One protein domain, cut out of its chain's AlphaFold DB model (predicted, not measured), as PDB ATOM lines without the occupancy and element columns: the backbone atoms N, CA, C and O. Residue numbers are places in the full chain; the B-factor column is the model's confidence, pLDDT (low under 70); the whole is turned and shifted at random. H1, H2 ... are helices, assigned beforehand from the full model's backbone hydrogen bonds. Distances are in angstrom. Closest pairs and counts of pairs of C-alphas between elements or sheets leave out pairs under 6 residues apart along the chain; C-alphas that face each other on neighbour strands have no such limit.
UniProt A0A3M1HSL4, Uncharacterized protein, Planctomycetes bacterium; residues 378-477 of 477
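AT A GLANCE: This is residues 378 to 477 of the 477 residues of an uncharacterized protein of Planctomycetes bacterium (UniProt A0A3M1HSL4). Three helices make an open, three-sided frame: the long helices H1 and H3 are its two arms, H2 is the base that joins them, and the space between the arms is empty. The arms stick out from the base with few contacts, and H3, the longer arm, makes most of the length. The printed part has 100 residues with three named helices in the order H1, H2, H3 and no named strand, so the class is all helix. The whole is extended, with a radius of gyration of the C-alphas of 22.4 A, and spans 65 by 34 by 20 A.

IN THESE COORDINATES: H1, residues 378 to 407, begins at C-alpha 378 at (-54.429, -0.056, 21.767) and is 43.1 A long from first to last C-alpha. H2, residues 409 to 429, is 29.1 A long and has a kink of 32 degrees near residue 416. H3, residues 434 to 476, runs 64.0 A from C-alpha 434 at (-3.938, -17.806, 16.510) to C-alpha 476 at (-67.188, -27.407, 14.046).

HOW THE PARTS SIT: H1 and H2 meet only through their link, and are near each other with 5 pairs of C-alphas within 10 A. H2 touches H3 with residues 423 to 427 alone, and H3 touches H2 with residues 434 to 438 alone; their closest C-alphas, those of Ala 427 and Pro 434, are 5.7 A apart. Their lines stand about perpendicular, at 82 degrees. H1 and H3 are apart. In H1 every O i to N i+4 pair is within hydrogen-bond range; in H2 14 of 17 are, and in H3 38 of 39.

THE WHOLE: The two C-alphas farthest apart, those of Lys 433 and Ser 477, are 66.6 A apart. Residues 378 to 419 and 442 to 477 stand free. The printed part has no cut, ends at the chain's last residue, Ser 477, and both links are tight. The mean pLDDT of the printed part is 80.6; residues 378 to 380 and 404 to 416 are under 70.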
ATOM      1  N   ARG A 378     -54.602   0.444  20.395       68.00
ATOM      2  CA  ARG A 378     -54.429  -0.056  21.767       68.00
ATOM      3  C   ARG A 378     -53.734  -1.424  21.830       68.00
ATOM      4  O   ARG A 378     -52.841  -1.594  22.649       68.00
ATOM      5  N   ARG A 379     -54.065  -2.370  20.938       62.44
ATOM      6  CA  ARG A 379     -53.407  -3.695  20.895       62.44
ATOM      7  C   ARG A 379     -51.982  -3.611  20.353       62.44
ATOM      8  O   ARG A 379     -51.089  -4.276  20.865       62.44
ATOM      9  N   VAL A 380     -51.755  -2.757  19.355       65.06
ATOM     10  CA  VAL A 380     -50.407  -2.509  18.818       65.06
ATOM     11  C   VAL A 380     -49.534  -1.822  19.871       65.06
ATOM     12  O   VAL A 380     -48.404  -2.239  20.096       65.06
ATOM     13  N   PHE A 381     -50.080  -0.840  20.590       71.44
ATOM     14  CA  PHE A 381     -49.394  -0.163  21.687       71.44
ATOM     15  C   PHE A 381     -49.087  -1.107  22.856       71.44
ATOM     16  O   PHE A 381     -47.972  -1.091  23.363       71.44
ATOM     17  N   GLN A 382     -50.017  -1.988  23.242       76.00
ATOM     18  CA  GLN A 382     -49.774  -3.010  24.269       76.00
ATOM     19  C   GLN A 382     -48.675  -4.001  23.865       76.00
ATOM     20  O   GLN A 382     -47.846  -4.360  24.702       76.00
ATOM     21  N   LEU A 383     -48.618  -4.402  22.590       73.62
ATOM     22  CA  LEU A 383     -47.552  -5.265  22.077       73.62
ATOM     23  C   LEU A 383     -46.196  -4.550  22.072       73.62
ATOM     24  O   LEU A 383     -45.213  -5.114  22.544       73.62
ATOM     25  N   ILE A 384     -46.143  -3.298  21.608       73.56
ATOM     26  CA  ILE A 384     -44.911  -2.496  21.607       73.56
ATOM     27  C   ILE A 384     -44.441  -2.228  23.043       73.56
ATOM     28  O   ILE A 384     -43.269  -2.423  23.348       73.56
ATOM     29  N   SER A 385     -45.349  -1.863  23.949       81.62
ATOM     30  CA  SER A 385     -45.044  -1.651  25.368       81.62
ATOM     31  C   SER A 385     -44.510  -2.924  26.025       81.62
ATOM     32  O   SER A 385     -43.521  -2.872  26.751       81.62
ATOM     33  N   SER A 386     -45.120  -4.078  25.745       83.19
ATOM     34  CA  SER A 386     -44.646  -5.370  26.258       83.19
ATOM     35  C   SER A 386     -43.253  -5.722  25.728       83.19
ATOM     36  O   SER A 386     -42.408  -6.192  26.487       83.19
ATOM     37  N   LEU A 387     -42.976  -5.441  24.450       85.19
ATOM     38  CA  LEU A 387     -41.653  -5.647  23.853       85.19
ATOM     39  C   LEU A 387     -40.590  -4.719  24.458       85.19
ATOM     40  O   LEU A 387     -39.477  -5.171  24.720       85.19
ATOM     41  N   ILE A 388     -40.927  -3.455  24.736       86.25
ATOM     42  CA  ILE A 388     -40.020  -2.505  25.398       86.25
ATOM     43  C   ILE A 388     -39.704  -2.967  26.825       86.25
ATOM     44  O   ILE A 388     -38.543  -2.952  27.224       86.25
ATOM     45  N   ILE A 389     -40.702  -3.429  27.584       90.88
ATOM     46  CA  ILE A 389     -40.488  -3.947  28.945       90.88
ATOM     47  C   ILE A 389     -39.581  -5.182  28.916       90.88
ATOM     48  O   ILE A 389     -38.633  -5.259  29.696       90.88
ATOM     49  N   LEU A 390     -39.810  -6.120  27.992       88.12
ATOM     50  CA  LEU A 390     -38.947  -7.295  27.829       88.12
ATOM     51  C   LEU A 390     -37.511  -6.913  27.445       88.12
ATOM     52  O   LEU A 390     -36.565  -7.515  27.950       88.12
ATOM     53  N   PHE A 391     -37.340  -5.897  26.599       90.50
ATOM     54  CA  PHE A 391     -36.025  -5.379  26.227       90.50
ATOM     55  C   PHE A 391     -35.311  -4.684  27.398       90.50
ATOM     56  O   PHE A 391     -34.117  -4.878  27.609       90.50
ATOM     57  N   LEU A 392     -36.032  -3.914  28.214       89.06
ATOM     58  CA  LEU A 392     -35.464  -3.287  29.409       89.06
ATOM     59  C   LEU A 392     -35.112  -4.318  30.487       89.06
ATOM     60  O   LEU A 392     -34.081  -4.184  31.142       89.06
ATOM     61  N   LEU A 393     -35.914  -5.375  30.643       90.25
ATOM     62  CA  LEU A 393     -35.598  -6.491  31.537       90.25
ATOM     63  C   LEU A 393     -34.368  -7.269  31.058       90.25
ATOM     64  O   LEU A 393     -33.511  -7.602  31.875       90.25
ATOM     65  N   SER A 394     -34.232  -7.522  29.753       84.00
ATOM     66  CA  SER A 394     -33.042  -8.193  29.214       84.00
ATOM     67  C   SER A 394     -31.783  -7.333  29.363       84.00
ATOM     68  O   SER A 394     -30.741  -7.853  29.766       84.00
ATOM     69  N   LEU A 395     -31.886  -6.015  29.156       86.06
ATOM     70  CA  LEU A 395     -30.817  -5.060  29.460       86.06
ATOM     71  C   LEU A 395     -30.483  -5.027  30.953       86.06
ATOM     72  O   LEU A 395     -29.307  -5.028  31.302       86.06
ATOM     73  N   GLY A 396     -31.479  -5.049  31.839       88.38
ATOM     74  CA  GLY A 396     -31.275  -5.107  33.288       88.38
ATOM     75  C   GLY A 396     -30.535  -6.374  33.723       88.38
ATOM     76  O   GLY A 396     -29.599  -6.296  34.515       88.38
ATOM     77  N   ILE A 397     -30.879  -7.530  33.149       86.62
ATOM     78  CA  ILE A 397     -30.169  -8.799  33.383       86.62
ATOM     79  C   ILE A 397     -28.734  -8.728  32.845       86.62
ATOM     80  O   ILE A 397     -27.808  -9.194  33.512       86.62
ATOM     81  N   LEU A 398     -28.526  -8.128  31.668       81.56
ATOM     82  CA  LEU A 398     -27.193  -7.894  31.109       81.56
ATOM     83  C   LEU A 398     -26.365  -6.968  32.002       81.56
ATOM     84  O   LEU A 398     -25.221  -7.299  32.285       81.56
ATOM     85  N   PHE A 399     -26.933  -5.870  32.506       77.06
ATOM     86  CA  PHE A 399     -26.262  -4.937  33.415       77.06
ATOM     87  C   PHE A 399     -25.976  -5.548  34.784       77.06
ATOM     88  O   PHE A 399     -24.890  -5.344  35.319       77.06
ATOM     89  N   TYR A 400     -26.898  -6.339  35.331       82.31
ATOM     90  CA  TYR A 400     -26.682  -7.086  36.568       82.31
ATOM     91  C   TYR A 400     -25.540  -8.095  36.403       82.31
ATOM     92  O   TYR A 400     -24.616  -8.143  37.218       82.31
ATOM     93  N   LYS A 401     -25.530  -8.836  35.286       76.81
ATOM     94  CA  LYS A 401     -24.390  -9.682  34.917       76.81
ATOM     95  C   LYS A 401     -23.126  -8.860  34.679       76.81
ATOM     96  O   LYS A 401     -22.057  -9.324  35.042       76.81
ATOM     97  N   PHE A 402     -23.217  -7.649  34.137       73.62
ATOM     98  CA  PHE A 402     -22.068  -6.780  33.882       73.62
ATOM     99  C   PHE A 402     -21.461  -6.200  35.170       73.62
ATOM    100  O   PHE A 402     -20.243  -6.137  35.299       73.62
ATOM    101  N   GLN A 403     -22.280  -5.839  36.162       73.69
ATOM    102  CA  GLN A 403     -21.804  -5.465  37.498       73.69
ATOM    103  C   GLN A 403     -21.199  -6.667  38.232       73.69
ATOM    104  O   GLN A 403     -20.127  -6.544  38.822       73.69
ATOM    105  N   SER A 404     -21.813  -7.848  38.119       68.62
ATOM    106  CA  SER A 404     -21.201  -9.104  38.568       68.62
ATOM    107  C   SER A 404     -19.868  -9.370  37.850       68.62
ATOM    108  O   SER A 404     -18.904  -9.781  38.493       68.62
ATOM    109  N   LEU A 405     -19.765  -9.038  36.559       58.69
ATOM    110  CA  LEU A 405     -18.537  -9.120  35.764       58.69
ATOM    111  C   LEU A 405     -17.497  -8.057  36.138       58.69
ATOM    112  O   LEU A 405     -16.313  -8.294  35.935       58.69
ATOM    113  N   ALA A 406     -17.885  -6.913  36.705       62.53
ATOM    114  CA  ALA A 406     -16.945  -5.922  37.229       62.53
ATOM    115  C   ALA A 406     -16.248  -6.439  38.501       62.53
ATOM    116  O   ALA A 406     -15.036  -6.272  38.644       62.53
ATOM    117  N   SER A 407     -16.971  -7.166  39.360       59.97
ATOM    118  CA  SER A 407     -16.370  -7.941  40.457       59.97
ATOM    119  C   SER A 407     -15.606  -9.167  39.941       59.97
ATOM    120  O   SER A 407     -14.529  -9.480  40.445       59.97
ATOM    121  N   ALA A 408     -16.087  -9.808  38.870       54.66
ATOM    122  CA  ALA A 408     -15.371 -10.889  38.194       54.66
ATOM    123  C   ALA A 408     -14.187 -10.399  37.348       54.66
ATOM    124  O   ALA A 408     -13.425 -11.228  36.876       54.66
ATOM    125  N   ARG A 409     -13.974  -9.089  37.161       56.03
ATOM    126  CA  ARG A 409     -12.878  -8.544  36.339       56.03
ATOM    127  C   ARG A 409     -11.510  -8.807  36.969       56.03
ATOM    128  O   ARG A 409     -10.539  -8.961  36.238       56.03
ATOM    129  N   LYS A 410     -11.451  -8.933  38.302       59.44
ATOM    130  CA  LYS A 410     -10.266  -9.443  39.012       59.44
ATOM    131  C   LYS A 410      -9.998 -10.914  38.669       59.44
ATOM    132  O   LYS A 410      -8.878 -11.239  38.303       59.44
ATOM    133  N   ASN A 411     -11.036 -11.752  38.634       58.88
ATOM    134  CA  ASN A 411     -10.927 -13.156  38.210       58.88
ATOM    135  C   ASN A 411     -10.760 -13.311  36.681       58.88
ATOM    136  O   ASN A 411     -10.242 -14.315  36.211       58.88
ATOM    137  N   TYR A 412     -11.178 -12.324  35.883       55.81
ATOM    138  CA  TYR A 412     -11.079 -12.318  34.421       55.81
ATOM    139  C   TYR A 412      -9.646 -12.068  33.952       55.81
ATOM    140  O   TYR A 412      -9.264 -12.560  32.896       55.81
ATOM    141  N   ILE A 413      -8.837 -11.335  34.727       61.97
ATOM    142  CA  ILE A 413      -7.403 -11.189  34.445       61.97
ATOM    143  C   ILE A 413      -6.697 -12.543  34.620       61.97
ATOM    144  O   ILE A 413      -5.924 -12.914  33.742       61.97
ATOM    145  N   GLU A 414      -7.048 -13.330  35.642       61.06
ATOM    146  CA  GLU A 414      -6.549 -14.708  35.810       61.06
ATOM    147  C   GLU A 414      -7.140 -15.690  34.776       61.06
ATOM    148  O   GLU A 414      -6.427 -16.533  34.229       61.06
ATOM    149  N   GLN A 415      -8.422 -15.558  34.409       60.31
ATOM    150  CA  GLN A 415      -9.028 -16.393  33.362       60.31
ATOM    151  C   GLN A 415      -8.542 -16.054  31.947       60.31
ATOM    152  O   GLN A 415      -8.588 -16.926  31.080       60.31
ATOM    153  N   LYS A 416      -8.050 -14.837  31.685       68.38
ATOM    154  CA  LYS A 416      -7.514 -14.436  30.373       68.38
ATOM    155  C   LYS A 416      -6.317 -15.295  29.967       68.38
ATOM    156  O   LYS A 416      -6.193 -15.632  28.789       68.38
ATOM    157  N   ASP A 417      -5.484 -15.695  30.922       72.75
ATOM    158  CA  ASP A 417      -4.337 -16.561  30.650       72.75
ATOM    159  C   ASP A 417      -4.761 -18.027  30.460       72.75
ATOM    160  O   ASP A 417      -4.251 -18.710  29.569       72.75
ATOM    161  N   SER A 418      -5.803 -18.482  31.165       70.19
ATOM    162  CA  SER A 418      -6.432 -19.790  30.914       70.19
ATOM    163  C   SER A 418      -7.093 -19.866  29.524       70.19
ATOM    164  O   SER A 418      -6.900 -20.836  28.784       70.19
ATOM    165  N   LEU A 419      -7.795 -18.808  29.102       70.38
ATOM    166  CA  LEU A 419      -8.427 -18.710  27.782       70.38
ATOM    167  C   LEU A 419      -7.396 -18.656  26.652       70.38
ATOM    168  O   LEU A 419      -7.576 -19.339  25.649       70.38
ATOM    169  N   LYS A 420      -6.287 -17.925  26.826       79.38
ATOM    170  CA  LYS A 420      -5.159 -17.949  25.878       79.38
ATOM    171  C   LYS A 420      -4.554 -19.342  25.744       79.38
ATOM    172  O   LYS A 420      -4.268 -19.765  24.631       79.38
ATOM    173  N   THR A 421      -4.399 -20.061  26.854       79.75
ATOM    174  CA  THR A 421      -3.860 -21.430  26.851       79.75
ATOM    175  C   THR A 421      -4.799 -22.393  26.116       79.75
ATOM    176  O   THR A 421      -4.352 -23.223  25.326       79.75
ATOM    177  N   SER A 422      -6.110 -22.225  26.307       74.56
ATOM    178  CA  SER A 422      -7.154 -23.008  25.632       74.56
ATOM    179  C   SER A 422      -7.208 -22.717  24.127       74.56
ATOM    180  O   SER A 422      -7.225 -23.637  23.313       74.56
ATOM    181  N   LEU A 423      -7.172 -21.436  23.744       71.75
ATOM    182  CA  LEU A 423      -7.121 -20.994  22.346       71.75
ATOM    183  C   LEU A 423      -5.833 -21.435  21.649       71.75
ATOM    184  O   LEU A 423      -5.889 -21.842  20.495       71.75
ATOM    185  N   TYR A 424      -4.695 -21.414  22.348       80.44
ATOM    186  CA  TYR A 424      -3.429 -21.930  21.829       80.44
ATOM    187  C   TYR A 424      -3.506 -23.434  21.548       80.44
ATOM    188  O   TYR A 424      -3.068 -23.877  20.490       80.44
ATOM    189  N   TRP A 425      -4.108 -24.218  22.450       82.12
ATOM    190  CA  TRP A 425      -4.320 -25.650  22.225       82.12
ATOM    191  C   TRP A 425      -5.231 -25.917  21.029       82.12
ATOM    192  O   TRP A 425      -4.867 -26.708  20.168       82.12
ATOM    193  N   ILE A 426      -6.360 -25.213  20.920       71.88
ATOM    194  CA  ILE A 426      -7.287 -25.354  19.787       71.88
ATOM    195  C   ILE A 426      -6.614 -24.944  18.468       71.88
ATOM    196  O   ILE A 426      -6.710 -25.671  17.480       71.88
ATOM    197  N   ALA A 427      -5.889 -23.822  18.451       76.50
ATOM    198  CA  ALA A 427      -5.143 -23.360  17.282       76.50
ATOM    199  C   ALA A 427      -4.058 -24.368  16.869       76.50
ATOM    200  O   ALA A 427      -3.911 -24.660  15.685       76.50
ATOM    201  N   LYS A 428      -3.357 -24.962  17.845       83.31
ATOM    202  CA  LYS A 428      -2.349 -26.006  17.619       83.31
ATOM    203  C   LYS A 428      -2.964 -27.299  17.083       83.31
ATOM    204  O   LYS A 428      -2.392 -27.899  16.182       83.31
ATOM    205  N   THR A 429      -4.118 -27.722  17.598       84.38
ATOM    206  CA  THR A 429      -4.832 -28.913  17.106       84.38
ATOM    207  C   THR A 429      -5.347 -28.719  15.682       84.38
ATOM    208  O   THR A 429      -5.351 -29.666  14.901       84.38
ATOM    209  N   LEU A 430      -5.753 -27.499  15.328       79.38
ATOM    210  CA  LEU A 430      -6.283 -27.172  14.003       79.38
ATOM    211  C   LEU A 430      -5.216 -26.659  13.020       79.38
ATOM    212  O   LEU A 430      -5.554 -26.352  11.882       79.38
ATOM    213  N   SER A 431      -3.947 -26.562  13.435       89.31
ATOM    214  CA  SER A 431      -2.846 -25.962  12.656       89.31
ATOM    215  C   SER A 431      -3.167 -24.567  12.091       89.31
ATOM    216  O   SER A 431      -2.677 -24.189  11.028       89.31
ATOM    217  N   LEU A 432      -3.995 -23.791  12.795       84.50
ATOM    218  CA  LEU A 432      -4.397 -22.439  12.400       84.50
ATOM    219  C   LEU A 432      -3.525 -21.402  13.107       84.50
ATOM    220  O   LEU A 432      -3.136 -21.580  14.265       84.50
ATOM    221  N   LYS A 433      -3.254 -20.275  12.440       84.25
ATOM    222  CA  LYS A 433      -2.642 -19.128  13.120       84.25
ATOM    223  C   LYS A 433      -3.601 -18.623  14.209       84.25
ATOM    224  O   LYS A 433      -4.813 -18.616  13.992       84.25
ATOM    225  N   PRO A 434      -3.094 -18.190  15.375       76.19
ATOM    226  CA  PRO A 434      -3.938 -17.806  16.510       76.19
ATOM    227  C   PRO A 434      -4.931 -16.682  16.169       76.19
ATOM    228  O   PRO A 434      -6.068 -16.712  16.640       76.19
ATOM    229  N   ASP A 435      -4.543 -15.753  15.292       77.75
ATOM    230  CA  ASP A 435      -5.407 -14.652  14.847       77.75
ATOM    231  C   ASP A 435      -6.543 -15.134  13.924       77.75
ATOM    232  O   ASP A 435      -7.659 -14.619  13.968       77.75
ATOM    233  N   GLU A 436      -6.296 -16.185  13.139       77.38
ATOM    234  CA  GLU A 436      -7.298 -16.807  12.270       77.38
ATOM    235  C   GLU A 436      -8.256 -17.690  13.084       77.38
ATOM    236  O   GLU A 436      -9.467 -17.658  12.869       77.38
ATOM    237  N   ALA A 437      -7.752 -18.420  14.086       74.50
ATOM    238  CA  ALA A 437      -8.565 -19.267  14.963       74.50
ATOM    239  C   ALA A 437      -9.645 -18.470  15.723       74.50
ATOM    240  O   ALA A 437     -10.769 -18.947  15.912       74.50
ATOM    241  N   PHE A 438      -9.342 -17.230  16.118       77.50
ATOM    242  CA  PHE A 438     -10.324 -16.343  16.743       77.50
ATOM    243  C   PHE A 438     -11.432 -15.917  15.767       77.50
ATOM    244  O   PHE A 438     -12.614 -15.911  16.114       77.50
ATOM    245  N   LEU A 439     -11.073 -15.623  14.517       79.94
ATOM    246  CA  LEU A 439     -12.047 -15.267  13.490       79.94
ATOM    247  C   LEU A 439     -12.962 -16.455  13.150       79.94
ATOM    248  O   LEU A 439     -14.181 -16.297  13.100       79.94
ATOM    249  N   TYR A 440     -12.404 -17.659  12.993       79.25
ATOM    250  CA  TYR A 440     -13.187 -18.865  12.706       79.25
ATOM    251  C   TYR A 440     -14.122 -19.263  13.851       79.25
ATOM    252  O   TYR A 440     -15.240 -19.709  13.599       79.25
ATOM    253  N   THR A 441     -13.718 -19.064  15.108       80.38
ATOM    254  CA  THR A 441     -14.597 -19.323  16.263       80.38
ATOM    255  C   THR A 441     -15.744 -18.318  16.351       80.38
ATOM    256  O   THR A 441     -16.877 -18.718  16.622       80.38
ATOM    257  N   LEU A 442     -15.501 -17.039  16.041       78.69
ATOM    258  CA  LEU A 442     -16.563 -16.033  15.933       78.69
ATOM    259  C   LEU A 442     -17.533 -16.330  14.786       78.69
ATOM    260  O   LEU A 442     -18.747 -16.263  14.982       78.69
ATOM    261  N   ILE A 443     -17.017 -16.703  13.613       85.25
ATOM    262  CA  ILE A 443     -17.840 -17.104  12.465       85.25
ATOM    263  C   ILE A 443     -18.657 -18.357  12.811       85.25
ATOM    264  O   ILE A 443     -19.855 -18.402  12.533       85.25
ATOM    265  N   GLY A 444     -18.051 -19.344  13.477       87.62
ATOM    266  CA  GLY A 444     -18.725 -20.563  13.924       87.62
ATOM    267  C   GLY A 444     -19.855 -20.289  14.919       87.62
ATOM    268  O   GLY A 444     -20.967 -20.787  14.742       87.62
ATOM    269  N   LEU A 445     -19.620 -19.443  15.926       84.62
ATOM    270  CA  LEU A 445     -20.661 -19.020  16.872       84.62
ATOM    271  C   LEU A 445     -21.784 -18.242  16.177       84.62
ATOM    272  O   LEU A 445     -22.959 -18.483  16.456       84.62
ATOM    273  N   GLY A 446     -21.436 -17.356  15.242       87.00
ATOM    274  CA  GLY A 446     -22.406 -16.646  14.412       87.00
ATOM    275  C   GLY A 446     -23.287 -17.607  13.610       87.00
ATOM    276  O   GLY A 446     -24.511 -17.486  13.638       87.00
ATOM    277  N   ALA A 447     -22.688 -18.612  12.970       89.69
ATOM    278  CA  ALA A 447     -23.415 -19.629  12.215       89.69
ATOM    279  C   ALA A 447     -24.364 -20.450  13.108       89.69
ATOM    280  O   ALA A 447     -25.522 -20.651  12.744       89.69
ATOM    281  N   ILE A 448     -23.922 -20.860  14.304       89.38
ATOM    282  CA  ILE A 448     -24.760 -21.594  15.266       89.38
ATOM    283  C   ILE A 448     -25.969 -20.754  15.701       89.38
ATOM    284  O   ILE A 448     -27.086 -21.271  15.757       89.38
ATOM    285  N   LEU A 449     -25.782 -19.457  15.964       88.31
ATOM    286  CA  LEU A 449     -26.880 -18.560  16.340       88.31
ATOM    287  C   LEU A 449     -27.890 -18.373  15.202       88.31
ATOM    288  O   LEU A 449     -29.098 -18.397  15.446       88.31
ATOM    289  N   VAL A 450     -27.417 -18.238  13.961       89.75
ATOM    290  CA  VAL A 450     -28.288 -18.140  12.779       89.75
ATOM    291  C   VAL A 450     -29.089 -19.431  12.589       89.75
ATOM    292  O   VAL A 450     -30.305 -19.370  12.413       89.75
ATOM    293  N   ILE A 451     -28.451 -20.599  12.705       92.19
ATOM    294  CA  ILE A 451     -29.136 -21.899  12.633       92.19
ATOM    295  C   ILE A 451     -30.177 -22.021  13.756       92.19
ATOM    296  O   ILE A 451     -31.319 -22.402  13.496       92.19
ATOM    297  N   GLY A 452     -29.830 -21.632  14.986       89.69
ATOM    298  CA  GLY A 452     -30.756 -21.619  16.119       89.69
ATOM    299  C   GLY A 452     -31.981 -20.730  15.878       89.69
ATOM    300  O   GLY A 452     -33.109 -21.145  16.151       89.69
ATOM    301  N   ALA A 453     -31.790 -19.543  15.298       88.50
ATOM    302  CA  ALA A 453     -32.881 -18.637  14.940       88.50
ATOM    303  C   ALA A 453     -33.790 -19.218  13.842       88.50
ATOM    304  O   ALA A 453     -35.015 -19.096  13.928       88.50
ATOM    305  N   ILE A 454     -33.211 -19.893  12.843       92.62
ATOM    306  CA  ILE A 454     -33.963 -20.576  11.784       92.62
ATOM    307  C   ILE A 454     -34.817 -21.701  12.384       92.62
ATOM    308  O   ILE A 454     -36.024 -21.742  12.142       92.62
ATOM    309  N   ILE A 455     -34.232 -22.569  13.217       93.00
ATOM    310  CA  ILE A 455     -34.957 -23.659  13.893       93.00
ATOM    311  C   ILE A 455     -36.099 -23.092  14.743       93.00
ATOM    312  O   ILE A 455     -37.238 -23.548  14.640       93.00
ATOM    313  N   PHE A 456     -35.831 -22.051  15.533       90.62
ATOM    314  CA  PHE A 456     -36.848 -21.398  16.356       90.62
ATOM    315  C   PHE A 456     -37.997 -20.814  15.515       90.62
ATOM    316  O   PHE A 456     -39.176 -20.966  15.852       90.62
ATOM    317  N   HIS A 457     -37.685 -20.195  14.376       91.88
ATOM    318  CA  HIS A 457     -38.696 -19.702  13.444       91.88
ATOM    319  C   HIS A 457     -39.563 -20.842  12.870       91.88
ATOM    320  O   HIS A 457     -40.785 -20.702  12.772       91.88
ATOM    321  N   PHE A 458     -38.979 -21.997  12.545       94.12
ATOM    322  CA  PHE A 458     -39.753 -23.159  12.094       94.12
ATOM    323  C   PHE A 458     -40.636 -23.746  13.201       94.12
ATOM    324  O   PHE A 458     -41.815 -24.005  12.953       94.12
ATOM    325  N   LEU A 459     -40.127 -23.865  14.429       91.19
ATOM    326  CA  LEU A 459     -40.903 -24.347  15.577       91.19
ATOM    327  C   LEU A 459     -42.101 -23.436  15.885       91.19
ATOM    328  O   LEU A 459     -43.215 -23.907  16.115       91.19
ATOM    329  N   THR A 460     -41.907 -22.116  15.828       88.50
ATOM    330  CA  THR A 460     -43.003 -21.156  16.041       88.50
ATOM    331  C   THR A 460     -44.039 -21.185  14.915       88.50
ATOM    332  O   THR A 460     -45.230 -20.998  15.178       88.50
ATOM    333  N   ARG A 461     -43.631 -21.464  13.668       92.19
ATOM    334  CA  ARG A 461     -44.570 -21.698  12.559       92.19
ATOM    335  C   ARG A 461     -45.360 -22.993  12.730       92.19
ATOM    336  O   ARG A 461     -46.574 -22.950  12.547       92.19
ATOM    337  N   ALA A 462     -44.714 -24.092  13.113       91.00
ATOM    338  CA  ALA A 462     -45.385 -25.373  13.345       91.00
ATOM    339  C   ALA A 462     -46.481 -25.241  14.417       91.00
ATOM    340  O   ALA A 462     -47.640 -25.566  14.161       91.00
ATOM    341  N   LYS A 463     -46.156 -24.603  15.549       91.38
ATOM    342  CA  LYS A 463     -47.113 -24.368  16.641       91.38
ATOM    343  C   LYS A 463     -48.304 -23.495  16.223       91.38
ATOM    344  O   LYS A 463     -49.424 -23.716  16.667       91.38
ATOM    345  N   LYS A 464     -48.101 -22.516  15.330       91.19
ATOM    346  CA  LYS A 464     -49.205 -21.706  14.772       91.19
ATOM    347  C   LYS A 464     -50.153 -22.520  13.890       91.19
ATOM    348  O   LYS A 464     -51.331 -22.177  13.819       91.19
ATOM    349  N   VAL A 465     -49.659 -23.540  13.190       94.00
ATOM    350  CA  VAL A 465     -50.498 -24.414  12.356       94.00
ATOM    351  C   VAL A 465     -51.339 -25.341  13.232       94.00
ATOM    352  O   VAL A 465     -52.529 -25.483  12.962       94.00
ATOM    353  N   GLU A 466     -50.770 -25.898  14.302       92.69
ATOM    354  CA  GLU A 466     -51.524 -26.685  15.291       92.69
ATOM    355  C   GLU A 466     -52.625 -25.857  15.955       92.69
ATOM    356  O   GLU A 466     -53.785 -26.261  15.933       92.69
ATOM    357  N   LEU A 467     -52.307 -24.640  16.410       92.56
ATOM    358  CA  LEU A 467     -53.294 -23.761  17.043       92.56
ATOM    359  C   LEU A 467     -54.465 -23.421  16.103       92.56
ATOM    360  O   LEU A 467     -55.610 -23.310  16.528       92.56
ATOM    361  N   LYS A 468     -54.193 -23.263  14.799       93.56
ATOM    362  CA  LYS A 468     -55.246 -23.046  13.796       93.56
ATOM    363  C   LYS A 468     -56.146 -24.270  13.629       93.56
ATOM    364  O   LYS A 468     -57.345 -24.089  13.443       93.56
ATOM    365  N   LYS A 469     -55.592 -25.486  13.706       94.75
ATOM    366  CA  LYS A 469     -56.374 -26.730  13.640       94.75
ATOM    367  C   LYS A 469     -57.265 -26.896  14.871       94.75
ATOM    368  O   LYS A 469     -58.433 -27.228  14.707       94.75
ATOM    369  N   GLU A 470     -56.765 -26.588  16.069       93.06
ATOM    370  CA  GLU A 470     -57.563 -26.622  17.308       93.06
ATOM    371  C   GLU A 470     -58.722 -25.617  17.278       93.06
ATOM    372  O   GLU A 470     -59.857 -25.962  17.603       93.06
ATOM    373  N   ILE A 471     -58.468 -24.389  16.807       92.44
ATOM    374  CA  ILE A 471     -59.517 -23.368  16.647       92.44
ATOM    375  C   ILE A 471     -60.574 -23.818  15.631       92.44
ATOM    376  O   ILE A 471     -61.760 -23.556  15.819       92.44
ATOM    377  N   GLN A 472     -60.165 -24.481  14.546       93.50
ATOM    378  CA  GLN A 472     -61.097 -24.965  13.531       93.50
ATOM    379  C   GLN A 472     -61.943 -26.140  14.045       93.50
ATOM    380  O   GLN A 472     -63.140 -26.167  13.777       93.50
ATOM    381  N   TYR A 473     -61.355 -27.045  14.836       93.38
ATOM    382  CA  TYR A 473     -62.070 -28.155  15.474       93.38
ATOM    383  C   TYR A 473     -63.157 -27.655  16.439       93.38
ATOM    384  O   TYR A 473     -64.308 -28.073  16.335       93.38
ATOM    385  N   HIS A 474     -62.830 -26.678  17.292       86.81
ATOM    386  CA  HIS A 474     -63.791 -26.066  18.218       86.81
ATOM    387  C   HIS A 474     -64.894 -25.240  17.544       86.81
ATOM    388  O   HIS A 474     -65.910 -24.975  18.173       86.81
ATOM    389  N   LYS A 475     -64.712 -24.808  16.290       84.94
ATOM    390  CA  LYS A 475     -65.772 -24.132  15.522       84.94
ATOM    391  C   LYS A 475     -66.741 -25.104  14.842       84.94
ATOM    392  O   LYS A 475     -67.811 -24.670  14.429       84.94
ATOM    393  N   SER A 476     -66.354 -26.369  14.672       85.62
ATOM    394  CA  SER A 476     -67.188 -27.407  14.046       85.62
ATOM    395  C   SER A 476     -67.960 -28.285  15.037       85.62
ATOM    396  O   SER A 476     -68.845 -29.018  14.605       85.62
ATOM    397  N   SER A 477     -67.615 -28.227  16.328       72.50
ATOM    398  CA  SER A 477     -68.350 -28.835  17.448       72.50
ATOM    399  C   SER A 477     -69.320 -27.835  18.058       72.50
ATOM    400  O   SER A 477     -70.462 -28.232  18.362       72.50
TER     401      SER A 477